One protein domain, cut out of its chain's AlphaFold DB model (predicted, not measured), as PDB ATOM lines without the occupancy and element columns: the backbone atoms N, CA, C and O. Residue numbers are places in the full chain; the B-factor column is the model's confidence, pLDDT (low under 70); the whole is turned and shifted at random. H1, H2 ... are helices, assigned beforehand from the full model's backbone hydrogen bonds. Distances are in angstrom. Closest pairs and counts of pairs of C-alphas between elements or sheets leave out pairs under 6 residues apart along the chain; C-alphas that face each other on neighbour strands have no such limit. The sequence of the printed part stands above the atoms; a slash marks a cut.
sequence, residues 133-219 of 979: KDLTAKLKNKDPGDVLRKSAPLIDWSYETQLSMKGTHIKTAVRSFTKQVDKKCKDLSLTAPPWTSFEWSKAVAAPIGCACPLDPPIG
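AT A GLANCE: This is residues 133 to 219 of the 979 residues of the protein "HLJ1 protein" of Symbiodinium microadriaticum (UniProt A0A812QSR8). One long helix, H3, runs slantwise through a flat, loose model, with short helices on two sides of it. H1 and H2 form a loose group on one side, near the half of H3 where it begins; on the other side are H4 and a tail, residues 204 to 219, which folds back toward the beginning of H3. The printed part has 87 residues with four named helices, H1, H2, H3 and H4 in chain order, and no named strand; the class is all helix. The whole is loose, with a radius of gyration of the C-alphas of 17.2 A and spans of 50 by 30 by 13 A.

IN THESE COORDINATES: Find C-alpha 159 at (-32.426, -51.458, -12.734); from there H3, residues 159 to 187, runs 42.0 A to C-alpha 187 at (-40.175, -35.371, -50.716). Look earlier for H1, residues 133 to 139, 9.9 A long, and H2, residues 147 to 151, 6.1 A. H4, residues 198 to 203, spans 8.6 A and ends at C-alpha 203, (-19.107, -32.835, -35.640).

HOW THE PARTS SIT: Start at H3: H1 is close but not clearly touching, with the closest C-alphas, those of Lys 133 and His 169, 7.8 A apart. The two run opposite ways at a steep tilt of 67 degrees. H1 and H2 are also close but not clearly touching; their closest C-alphas, of Leu 139 and Lys 150, are 6.8 A apart. H2 and H3 are apart, as are H3 and H4. In H1, H2, H3 and H4 every O i to N i+4 pair is within hydrogen-bond range.

THE WHOLE: The C-alphas farthest apart, of Gly 145 and Thr 191, are 50.4 A apart. Residues 141 to 148, of which 147 and 148 belong to H2, stand free. The printed part has no cut, and its three links are short but not tight. Look for pLDDT under 70 at residue 133, residues 136 to 153 and residues 155 to 156; the mean of the printed part is 78.7.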
ATOM      1  N   LYS A 133     -38.304 -52.830 -28.017       69.00
ATOM      2  CA  LYS A 133     -39.035 -53.222 -29.224       69.00
ATOM      3  C   LYS A 133     -39.137 -54.744 -29.360       69.00
ATOM      4  O   LYS A 133     -40.201 -55.237 -29.729       69.00
ATOM      5  N   ASP A 134     -38.075 -55.472 -29.021       72.12
ATOM      6  CA  ASP A 134     -38.053 -56.938 -29.052       72.12
ATOM      7  C   ASP A 134     -38.955 -57.534 -27.963       72.12
ATOM      8  O   ASP A 134     -39.710 -58.469 -28.230       72.12
ATOM      9  N   LEU A 135     -38.953 -56.939 -26.763       70.56
ATOM     10  CA  LEU A 135     -39.871 -57.318 -25.682       70.56
ATOM     11  C   LEU A 135     -41.332 -57.074 -26.075       70.56
ATOM     12  O   LEU A 135     -42.168 -57.966 -25.948       70.56
ATOM     13  N   THR A 136     -41.634 -55.901 -26.636       66.75
ATOM     14  CA  THR A 136     -42.994 -55.551 -27.076       66.75
ATOM     15  C   THR A 136     -43.477 -56.469 -28.205       66.75
ATOM     16  O   THR A 136     -44.640 -56.871 -28.227       66.75
ATOM     17  N   ALA A 137     -42.595 -56.849 -29.134       68.25
ATOM     18  CA  ALA A 137     -42.914 -57.796 -30.200       68.25
ATOM     19  C   ALA A 137     -43.171 -59.216 -29.664       68.25
ATOM     20  O   ALA A 137     -44.074 -59.895 -30.148       68.25
ATOM     21  N   LYS A 138     -42.430 -59.647 -28.633       66.38
ATOM     22  CA  LYS A 138     -42.627 -60.940 -27.959       66.38
ATOM     23  C   LYS A 138     -43.945 -60.988 -27.169       66.38
ATOM     24  O   LYS A 138     -44.622 -62.013 -27.183       66.38
ATOM     25  N   LEU A 139     -44.341 -59.878 -26.539       62.34
ATOM     26  CA  LEU A 139     -45.572 -59.755 -25.740       62.34
ATOM     27  C   LEU A 139     -46.862 -59.718 -26.575       62.34
ATOM     28  O   LEU A 139     -47.925 -60.058 -26.061       62.34
ATOM     29  N   LYS A 140     -46.786 -59.360 -27.866       57.56
ATOM     30  CA  LYS A 140     -47.931 -59.429 -28.795       57.56
ATOM     31  C   LYS A 140     -48.366 -60.863 -29.138       57.56
ATOM     32  O   LYS A 140     -49.475 -61.037 -29.626       57.56
ATOM     33  N   ASN A 141     -47.524 -61.865 -28.865       53.38
ATOM     34  CA  ASN A 141     -47.718 -63.257 -29.292       53.38
ATOM     35  C   ASN A 141     -48.004 -64.248 -28.142       53.38
ATOM     36  O   ASN A 141     -47.999 -65.453 -28.386       53.38
ATOM     37  N   LYS A 142     -48.230 -63.790 -26.898       49.22
ATOM     38  CA  LYS A 142     -48.571 -64.665 -25.756       49.22
ATOM     39  C   LYS A 142     -49.935 -64.342 -25.132       49.22
ATOM     40  O   LYS A 142     -50.412 -63.207 -25.195       49.22
ATOM     41  N   ASP A 143     -50.506 -65.396 -24.545       48.03
ATOM     42  CA  ASP A 143     -51.835 -65.550 -23.940       48.03
ATOM     43  C   ASP A 143     -52.325 -64.308 -23.145       48.03
ATOM     44  O   ASP A 143     -51.519 -63.656 -22.466       48.03
ATOM     45  N   PRO A 144     -53.619 -63.932 -23.202       43.44
ATOM     46  CA  PRO A 144     -54.257 -62.880 -22.397       43.44
ATOM     47  C   PRO A 144     -53.937 -62.821 -20.890       43.44
ATOM     48  O   PRO A 144     -54.129 -61.755 -20.312       43.44
ATOM     49  N   GLY A 145     -53.419 -63.884 -20.267       44.84
ATOM     50  CA  GLY A 145     -53.227 -63.974 -18.811       44.84
ATOM     51  C   GLY A 145     -52.085 -63.157 -18.186       44.84
ATOM     52  O   GLY A 145     -52.086 -62.967 -16.977       44.84
ATOM     53  N   ASP A 146     -51.121 -62.638 -18.953       54.69
ATOM     54  CA  ASP A 146     -49.928 -61.990 -18.370       54.69
ATOM     55  C   ASP A 146     -50.033 -60.449 -18.376       54.69
ATOM     56  O   ASP A 146     -49.300 -59.736 -19.072       54.69
ATOM     57  N   VAL A 147     -51.028 -59.924 -17.649       52.69
ATOM     58  CA  VAL A 147     -51.315 -58.477 -17.548       52.69
ATOM     59  C   VAL A 147     -50.127 -57.722 -16.947       52.69
ATOM     60  O   VAL A 147     -49.769 -56.663 -17.457       52.69
ATOM     61  N   LEU A 148     -49.460 -58.305 -15.942       50.44
ATOM     62  CA  LEU A 148     -48.321 -57.696 -15.251       50.44
ATOM     63  C   LEU A 148     -47.131 -57.469 -16.190       50.44
ATOM     64  O   LEU A 148     -46.582 -56.369 -16.222       50.44
ATOM     65  N   ARG A 149     -46.761 -58.460 -17.011       56.16
ATOM     66  CA  ARG A 149     -45.669 -58.300 -17.989       56.16
ATOM     67  C   ARG A 149     -46.022 -57.372 -19.147       56.16
ATOM     68  O   ARG A 149     -45.126 -56.802 -19.762       56.16
ATOM     69  N   LYS A 150     -47.310 -57.188 -19.451       56.38
ATOM     70  CA  LYS A 150     -47.769 -56.186 -20.426       56.38
ATOM     71  C   LYS A 150     -47.730 -54.771 -19.848       56.38
ATOM     72  O   LYS A 150     -47.315 -53.856 -20.552       56.38
ATOM     73  N   SER A 151     -48.121 -54.593 -18.585       50.41
ATOM     74  CA  SER A 151     -48.109 -53.289 -17.907       50.41
ATOM     75  C   SER A 151     -46.717 -52.866 -17.433       50.41
ATOM     76  O   SER A 151     -46.410 -51.678 -17.413       50.41
ATOM     77  N   ALA A 152     -45.861 -53.826 -17.076       61.59
ATOM     78  CA  ALA A 152     -44.516 -53.606 -16.555       61.59
ATOM     79  C   ALA A 152     -43.492 -54.543 -17.239       61.59
ATOM     80  O   ALA A 152     -42.889 -55.394 -16.591       61.59
ATOM     81  N   PRO A 153     -43.237 -54.384 -18.554       64.00
ATOM     82  CA  PRO A 153     -42.396 -55.297 -19.348       64.00
ATOM     83  C   PRO A 153     -40.916 -55.330 -18.941       64.00
ATOM     84  O   PRO A 153     -40.155 -56.168 -19.422       64.00
ATOM     85  N   LEU A 154     -40.500 -54.397 -18.085       70.12
ATOM     86  CA  LEU A 154     -39.138 -54.255 -17.587       70.12
ATOM     87  C   LEU A 154     -38.945 -54.830 -16.174       70.12
ATOM     88  O   LEU A 154     -37.814 -54.831 -15.700       70.12
ATOM     89  N   ILE A 155     -40.012 -55.309 -15.518       68.94
ATOM     90  CA  ILE A 155     -39.995 -55.708 -14.100       68.94
ATOM     91  C   ILE A 155     -39.015 -56.851 -13.803       68.94
ATOM     92  O   ILE A 155     -38.395 -56.867 -12.750       68.94
ATOM     93  N   ASP A 156     -38.820 -57.747 -14.773       69.81
ATOM     94  CA  ASP A 156     -37.942 -58.916 -14.656       69.81
ATOM     95  C   ASP A 156     -36.441 -58.570 -14.844       69.81
ATOM     96  O   ASP A 156     -35.593 -59.459 -14.810       69.81
ATOM     97  N   TRP A 157     -36.088 -57.298 -15.080       73.81
ATOM     98  CA  TRP A 157     -34.722 -56.866 -15.408       73.81
ATOM     99  C   TRP A 157     -34.108 -55.998 -14.311       73.81
ATOM    100  O   TRP A 157     -34.796 -55.177 -13.702       73.81
ATOM    101  N   SER A 158     -32.789 -56.111 -14.108       78.94
ATOM    102  CA  SER A 158     -32.065 -55.252 -13.162       78.94
ATOM    103  C   SER A 158     -32.213 -53.776 -13.530       78.94
ATOM    104  O   SER A 158     -32.284 -53.428 -14.710       78.94
ATOM    105  N   TYR A 159     -32.224 -52.894 -12.529       73.69
ATOM    106  CA  TYR A 159     -32.426 -51.458 -12.734       73.69
ATOM    107  C   TYR A 159     -31.430 -50.848 -13.737       73.69
ATOM    108  O   TYR A 159     -31.820 -50.117 -14.647       73.69
ATOM    109  N   GLU A 160     -30.160 -51.244 -13.652       76.12
ATOM    110  CA  GLU A 160     -29.112 -50.867 -14.607       76.12
ATOM    111  C   GLU A 160     -29.446 -51.303 -16.046       76.12
ATOM    112  O   GLU A 160     -29.354 -50.515 -16.994       76.12
ATOM    113  N   THR A 161     -29.934 -52.535 -16.216       79.06
ATOM    114  CA  THR A 161     -30.375 -53.044 -17.520       79.06
ATOM    115  C   THR A 161     -31.580 -52.264 -18.037       79.06
ATOM    116  O   THR A 161     -31.623 -51.904 -19.214       79.06
ATOM    117  N   GLN A 162     -32.535 -51.923 -17.167       78.94
ATOM    118  CA  GLN A 162     -33.695 -51.114 -17.543       78.94
ATOM    119  C   GLN A 162     -33.280 -49.732 -18.066       78.94
ATOM    120  O   GLN A 162     -33.819 -49.272 -19.077       78.94
ATOM    121  N   LEU A 163     -32.310 -49.074 -17.420       79.69
ATOM    122  CA  LEU A 163     -31.768 -47.788 -17.870       79.69
ATOM    123  C   LEU A 163     -31.085 -47.917 -19.239       79.69
ATOM    124  O   LEU A 163     -31.372 -47.129 -20.142       79.69
ATOM    125  N   SER A 164     -30.270 -48.956 -19.445       82.31
ATOM    126  CA  SER A 164     -29.630 -49.240 -20.739       82.31
ATOM    127  C   SER A 164     -30.650 -49.475 -21.869       82.31
ATOM    128  O   SER A 164     -30.540 -48.916 -22.973       82.31
ATOM    129  N   MET A 165     -31.715 -50.233 -21.586       79.56
ATOM    130  CA  MET A 165     -32.806 -50.495 -22.529       79.56
ATOM    131  C   MET A 165     -33.587 -49.221 -22.878       79.56
ATOM    132  O   MET A 165     -33.891 -48.988 -24.054       79.56
ATOM    133  N   LYS A 166     -33.868 -48.365 -21.886       81.06
ATOM    134  CA  LYS A 166     -34.500 -47.050 -22.086       81.06
ATOM    135  C   LYS A 166     -33.611 -46.121 -22.917       81.06
ATOM    136  O   LYS A 166     -34.091 -45.523 -23.880       81.06
ATOM    137  N   GLY A 167     -32.308 -46.072 -22.636       84.06
ATOM    138  CA  GLY A 167     -31.350 -45.281 -23.413       84.06
ATOM    139  C   GLY A 167     -31.280 -45.712 -24.882       84.06
ATOM    140  O   GLY A 167     -31.283 -44.878 -25.788       84.06
ATOM    141  N   THR A 168     -31.294 -47.020 -25.152       84.12
ATOM    142  CA  THR A 168     -31.314 -47.565 -26.525       84.12
ATOM    143  C   THR A 168     -32.608 -47.227 -27.272       84.12
ATOM    144  O   THR A 168     -32.582 -46.932 -28.474       84.12
ATOM    145  N   HIS A 169     -33.744 -47.229 -26.572       83.69
ATOM    146  CA  HIS A 169     -35.025 -46.818 -27.142       83.69
ATOM    147  C   HIS A 169     -35.016 -45.341 -27.558       83.69
ATOM    148  O   HIS A 169     -35.346 -45.041 -28.706       83.69
ATOM    149  N   ILE A 170     -34.549 -44.444 -26.682       84.19
ATOM    150  CA  ILE A 170     -34.436 -43.003 -26.967       84.19
ATOM    151  C   ILE A 170     -33.518 -42.761 -28.172       84.19
ATOM    152  O   ILE A 170     -33.919 -42.095 -29.126       84.19
ATOM    153  N   LYS A 171     -32.336 -43.395 -28.204       87.75
ATOM    154  CA  LYS A 171     -31.410 -43.333 -29.354       87.75
ATOM    155  C   LYS A 171     -32.087 -43.747 -30.667       87.75
ATOM    156  O   LYS A 171     -31.898 -43.113 -31.703       87.75
ATOM    157  N   THR A 172     -32.896 -44.806 -30.636       84.94
ATOM    158  CA  THR A 172     -33.617 -45.300 -31.820       84.94
ATOM    159  C   THR A 172     -34.718 -44.335 -32.267       84.94
ATOM    160  O   THR A 172     -34.884 -44.121 -33.470       84.94
ATOM    161  N   ALA A 173     -35.452 -43.743 -31.321       84.69
ATOM    162  CA  ALA A 173     -36.509 -42.776 -31.601       84.69
ATOM    163  C   ALA A 173     -35.948 -41.508 -32.259       84.69
ATOM    164  O   ALA A 173     -36.418 -41.114 -33.326       84.69
ATOM    165  N   VAL A 174     -34.877 -40.946 -31.689       88.19
ATOM    166  CA  VAL A 174     -34.209 -39.749 -32.221       88.19
ATOM    167  C   VAL A 174     -33.661 -40.013 -33.620       88.19
ATOM    168  O   VAL A 174     -33.948 -39.254 -34.538       88.19
ATOM    169  N   ARG A 175     -32.981 -41.146 -33.841       89.88
ATOM    170  CA  ARG A 175     -32.505 -41.534 -35.180       89.88
ATOM    171  C   ARG A 175     -33.640 -41.677 -36.197       89.88
ATOM    172  O   ARG A 175     -33.486 -41.328 -37.369       89.88
ATOM    173  N   SER A 176     -34.778 -42.234 -35.779       90.06
ATOM    174  CA  SER A 176     -35.942 -42.367 -36.658       90.06
ATOM    175  C   SER A 176     -36.505 -41.003 -37.042       90.06
ATOM    176  O   SER A 176     -36.773 -40.785 -38.221       90.06
ATOM    177  N   PHE A 177     -36.619 -40.091 -36.078       92.88
ATOM    178  CA  PHE A 177     -37.031 -38.712 -36.312       92.88
ATOM    179  C   PHE A 177     -36.097 -38.010 -37.305       92.88
ATOM    180  O   PHE A 177     -36.565 -37.521 -38.332       92.88
ATOM    181  N   THR A 178     -34.779 -38.071 -37.087       92.19
ATOM    182  CA  THR A 178     -33.765 -37.494 -37.988       92.19
ATOM    183  C   THR A 178     -33.940 -37.966 -39.431       92.19
ATOM    184  O   THR A 178     -33.968 -37.162 -40.362       92.19
ATOM    185  N   LYS A 179     -34.134 -39.277 -39.622       91.75
ATOM    186  CA  LYS A 179     -34.342 -39.874 -40.946       91.75
ATOM    187  C   LYS A 179     -35.667 -39.449 -41.587       91.75
ATOM    188  O   LYS A 179     -35.730 -39.292 -42.804       91.75
ATOM    189  N   GLN A 180     -36.733 -39.323 -40.800       92.69
ATOM    190  CA  GLN A 180     -38.045 -38.920 -41.306       92.69
ATOM    191  C   GLN A 180     -38.049 -37.461 -41.757       92.69
ATOM    192  O   GLN A 180     -38.629 -37.164 -42.797       92.69
ATOM    193  N   VAL A 181     -37.362 -36.582 -41.027       91.56
ATOM    194  CA  VAL A 181     -37.223 -35.168 -41.393       91.56
ATOM    195  C   VAL A 181     -36.417 -35.023 -42.682       91.56
ATOM    196  O   VAL A 181     -36.903 -34.403 -43.621       91.56
ATOM    197  N   ASP A 182     -35.259 -35.685 -42.790       90.88
ATOM    198  CA  ASP A 182     -34.467 -35.708 -44.031       90.88
ATOM    199  C   ASP A 182     -35.287 -36.207 -45.233       90.88
ATOM    200  O   ASP A 182     -35.281 -35.599 -46.305       90.88
ATOM    201  N   LYS A 183     -36.055 -37.287 -45.045       91.56
ATOM    202  CA  LYS A 183     -36.938 -37.818 -46.087       91.56
ATOM    203  C   LYS A 183     -38.041 -36.824 -46.469       91.56
ATOM    204  O   LYS A 183     -38.244 -36.590 -47.654       91.56
ATOM    205  N   LYS A 184     -38.739 -36.233 -45.495       92.31
ATOM    206  CA  LYS A 184     -39.863 -35.318 -45.753       92.31
ATOM    207  C   LYS A 184     -39.395 -34.033 -46.441       92.31
ATOM    208  O   LYS A 184     -40.078 -33.555 -47.339       92.31
ATOM    209  N   CYS A 185     -38.212 -33.520 -46.095       90.94
ATOM    210  CA  CYS A 185     -37.593 -32.407 -46.816       90.94
ATOM    211  C   CYS A 185     -37.321 -32.769 -48.282       90.94
ATOM    212  O   CYS A 185     -37.712 -32.017 -49.168       90.94
ATOM    213  N   LYS A 186     -36.751 -33.952 -48.555       88.56
ATOM    214  CA  LYS A 186     -36.529 -34.440 -49.929       88.56
ATOM    215  C   LYS A 186     -37.831 -34.598 -50.714       88.56
ATOM    216  O   LYS A 186     -37.893 -34.167 -51.861       88.56
ATOM    217  N   ASP A 187     -38.862 -35.168 -50.093       88.88
ATOM    218  CA  ASP A 187     -40.175 -35.371 -50.716       88.88
ATOM    219  C   ASP A 187     -40.843 -34.027 -51.083       88.88
ATOM    220  O   ASP A 187     -41.531 -33.932 -52.097       88.88
ATOM    221  N   LEU A 188     -40.593 -32.970 -50.302       89.19
ATOM    222  CA  LEU A 188     -41.101 -31.611 -50.534       89.19
ATOM    223  C   LEU A 188     -40.154 -30.726 -51.362       89.19
ATOM    224  O   LEU A 188     -40.415 -29.536 -51.513       89.19
ATOM    225  N   SER A 189     -39.059 -31.278 -51.898       91.31
ATOM    226  CA  SER A 189     -38.006 -30.517 -52.597       91.31
ATOM    227  C   SER A 189     -37.405 -29.367 -51.768       91.31
ATOM    228  O   SER A 189     -36.955 -28.363 -52.312       91.31
ATOM    229  N   LEU A 190     -37.386 -29.518 -50.441       88.25
ATOM    230  CA  LEU A 190     -36.788 -28.582 -49.493       88.25
ATOM    231  C   LEU A 190     -35.383 -29.044 -49.091       88.25
ATOM    232  O   LEU A 190     -35.106 -30.242 -48.970       88.25
ATOM    233  N   THR A 191     -34.499 -28.089 -48.812       92.38
ATOM    234  CA  THR A 191     -33.170 -28.380 -48.264       92.38
ATOM    235  C   THR A 191     -33.306 -28.951 -46.854       92.38
ATOM    236  O   THR A 191     -33.901 -28.325 -45.976       92.38
ATOM    237  N   ALA A 192     -32.756 -30.147 -46.627       90.81
ATOM    238  CA  ALA A 192     -32.787 -30.771 -45.310       90.81
ATOM    239  C   ALA A 192     -31.940 -29.964 -44.302       90.81
ATOM    240  O   ALA A 192     -30.846 -29.511 -44.655       90.81
ATOM    241  N   PRO A 193     -32.404 -29.791 -43.051       91.62
ATOM    242  CA  PRO A 193     -31.641 -29.084 -42.029       91.62
ATOM    243  C   PRO A 193     -30.263 -29.724 -41.786       91.62
ATOM    244  O   PRO A 193     -30.173 -30.948 -41.743       91.62
ATOM    245  N   PRO A 194     -29.189 -28.950 -41.532       90.19
ATOM    246  CA  PRO A 194     -27.838 -29.499 -41.371       90.19
ATOM    247  C   PRO A 194     -27.720 -30.594 -40.304       90.19
ATOM    248  O   PRO A 194     -26.960 -31.543 -40.484       90.19
ATOM    249  N   TRP A 195     -28.511 -30.507 -39.229       91.75
ATOM    250  CA  TRP A 195     -28.519 -31.479 -38.134       91.75
ATOM    251  C   TRP A 195     -29.052 -32.861 -38.515       91.75
ATOM    252  O   TRP A 195     -28.847 -33.824 -37.778       91.75
ATOM    253  N   THR A 196     -29.705 -33.001 -39.672       90.12
ATOM    254  CA  THR A 196     -30.091 -34.319 -40.187       90.12
ATOM    255  C   THR A 196     -28.938 -35.052 -40.864       90.12
ATOM    256  O   THR A 196     -29.038 -36.254 -41.125       90.12
ATOM    257  N   SER A 197     -27.836 -34.350 -41.146       88.12
ATOM    258  CA  SER A 197     -26.690 -34.906 -41.849       88.12
ATOM    259  C   SER A 197     -25.781 -35.730 -40.936       88.12
ATOM    260  O   SER A 197     -25.637 -35.492 -39.730       88.12
ATOM    261  N   PHE A 198     -25.113 -36.707 -41.549       87.00
ATOM    262  CA  PHE A 198     -24.093 -37.506 -40.880       87.00
ATOM    263  C   PHE A 198     -22.900 -36.651 -40.429       87.00
ATOM    264  O   PHE A 198     -22.428 -36.816 -39.306       87.00
ATOM    265  N   GLU A 199     -22.460 -35.714 -41.272       87.50
ATOM    266  CA  GLU A 199     -21.325 -34.835 -40.968       87.50
ATOM    267  C   GLU A 199     -21.595 -33.963 -39.744       87.50
ATOM    268  O   GLU A 199     -20.738 -33.844 -38.871       87.50
ATOM    269  N   TRP A 200     -22.816 -33.438 -39.611       89.94
ATOM    270  CA  TRP A 200     -23.204 -32.697 -38.415       89.94
ATOM    271  C   TRP A 200     -23.213 -33.588 -37.172       89.94
ATOM    272  O   TRP A 200     -22.623 -33.221 -36.159       89.94
ATOM    273  N   SER A 201     -23.809 -34.786 -37.261       86.75
ATOM    274  CA  SER A 201     -23.862 -35.732 -36.131       86.75
ATOM    275  C   SER A 201     -22.455 -36.064 -35.620       86.75
ATOM    276  O   SER A 201     -22.214 -36.113 -34.417       86.75
ATOM    277  N   LYS A 202     -21.512 -36.252 -36.550       86.69
ATOM    278  CA  LYS A 202     -20.103 -36.502 -36.251       86.69
ATOM    279  C   LYS A 202     -19.428 -35.281 -35.621       86.69
ATOM    280  O   LYS A 202     -18.686 -35.447 -34.658       86.69
ATOM    281  N   ALA A 203     -19.698 -34.078 -36.132       87.12
ATOM    282  CA  ALA A 203     -19.107 -32.835 -35.640       87.12
ATOM    283  C   ALA A 203     -19.486 -32.519 -34.183       87.12
ATOM    284  O   ALA A 203     -18.657 -32.006 -33.441       87.12
ATOM    285  N   VAL A 204     -20.707 -32.862 -33.759       87.56
ATOM    286  CA  VAL A 204     -21.191 -32.600 -32.388       87.56
ATOM    287  C   VAL A 204     -21.079 -33.809 -31.451       87.56
ATOM    288  O   VAL A 204     -21.663 -33.803 -30.371       87.56
ATOM    289  N   ALA A 205     -20.379 -34.870 -31.869       86.88
ATOM    290  CA  ALA A 205     -20.287 -36.140 -31.142       86.88
ATOM    291  C   ALA A 205     -21.657 -36.766 -30.785       86.88
ATOM    292  O   ALA A 205     -21.790 -37.511 -29.811       86.88
ATOM    293  N   ALA A 206     -22.689 -36.499 -31.592       87.19
ATOM    294  CA  ALA A 206     -23.982 -37.147 -31.448       87.19
ATOM    295  C   ALA A 206     -23.895 -38.628 -31.852       87.19
ATOM    296  O   ALA A 206     -23.121 -38.997 -32.745       87.19
ATOM    297  N   PRO A 207     -24.724 -39.512 -31.261       86.69
ATOM    298  CA  PRO A 207     -24.826 -40.886 -31.728       86.69
ATOM    299  C   PRO A 207     -25.161 -40.931 -33.222       86.69
ATOM    300  O   PRO A 207     -26.018 -40.189 -33.694       86.69
ATOM    301  N   ILE A 208     -24.514 -41.832 -33.970       81.88
ATOM    302  CA  ILE A 208     -24.612 -41.880 -35.439       81.88
ATOM    303  C   ILE A 208     -26.076 -41.835 -35.905       81.88
ATOM    304  O   ILE A 208     -26.893 -42.695 -35.532       81.88
ATOM    305  N   GLY A 209     -26.380 -40.835 -36.738       80.62
ATOM    306  CA  GLY A 209     -27.693 -40.600 -37.333       80.62
ATOM    307  C   GLY A 209     -28.728 -39.967 -36.400       80.62
ATOM    308  O   GLY A 209     -29.906 -39.994 -36.743       80.62
ATOM    309  N   CYS A 210     -28.331 -39.463 -35.229       88.31
ATOM    310  CA  CYS A 210     -29.201 -38.712 -34.325       88.31
ATOM    311  C   CYS A 210     -29.036 -37.205 -34.540       88.31
ATOM    312  O   CYS A 210     -27.931 -36.706 -34.706       88.31
ATOM    313  N   ALA A 211     -30.156 -36.490 -34.466       87.50
ATOM    314  CA  ALA A 211     -30.254 -35.042 -34.645       87.50
ATOM    315  C   ALA A 211     -29.653 -34.218 -33.497       87.50
ATOM    316  O   ALA A 211     -29.654 -32.993 -33.558       87.50
ATOM    317  N   CYS A 212     -29.211 -34.873 -32.426       88.38
ATOM    318  CA  CYS A 212     -28.667 -34.232 -31.242       88.38
ATOM    319  C   CYS A 212     -27.760 -35.194 -30.456       88.38
ATOM    320  O   CYS A 212     -27.927 -36.421 -30.554       88.38
ATOM    321  N   PRO A 213     -26.818 -34.657 -29.661       89.12
ATOM    322  CA  PRO A 213     -26.180 -35.397 -28.581       89.12
ATOM    323  C   PRO A 213     -27.230 -35.911 -27.593       89.12
ATOM    324  O   PRO A 213     -28.273 -35.287 -27.401       89.12
ATOM    325  N   LEU A 214     -26.970 -37.070 -26.990       85.31
ATOM    326  CA  LEU A 214     -27.876 -37.686 -26.026       85.31
ATOM    327  C   LEU A 214     -27.124 -37.973 -24.738       85.31
ATOM    328  O   LEU A 214     -26.181 -38.769 -24.746       85.31
ATOM    329  N   ASP A 215     -27.594 -37.365 -23.654       83.81
ATOM    330  CA  ASP A 215     -27.086 -37.625 -22.315       83.81
ATOM    331  C   ASP A 215     -27.419 -39.059 -21.869       83.81
ATOM    332  O   ASP A 215     -28.421 -39.649 -22.307       83.81
ATOM    333  N   PRO A 216     -26.577 -39.665 -21.014       79.56
ATOM    334  CA  PRO A 216     -26.893 -40.952 -20.419       79.56
ATOM    335  C   PRO A 216     -28.176 -40.852 -19.572       79.56
ATOM    336  O   PRO A 216     -28.425 -39.827 -18.936       79.56
ATOM    337  N   PRO A 217     -29.009 -41.907 -19.543       78.31
ATOM    338  CA  PRO A 217     -30.219 -41.911 -18.733       78.31
ATOM    339  C   PRO A 217     -29.859 -41.768 -17.251       78.31
ATOM    340  O   PRO A 217     -29.099 -42.573 -16.713       78.31
ATOM    341  N   ILE A 218     -30.430 -40.758 -16.596       79.38
ATOM    342  CA  ILE A 218     -30.242 -40.523 -15.164       79.38
ATOM    343  C   ILE A 218     -31.150 -41.489 -14.398       79.38
ATOM    344  O   ILE A 218     -32.375 -41.446 -14.529       79.38
ATOM    345  N   GLY A 219     -30.535 -42.392 -13.637       72.94
ATOM    346  CA  GLY A 219     -31.233 -43.275 -12.710       72.94
ATOM    347  C   GLY A 219     -31.566 -42.577 -11.394       72.94
ATOM    348  O   GLY A 219     -30.888 -41.641 -10.979       72.94
TER     349      GLY A 219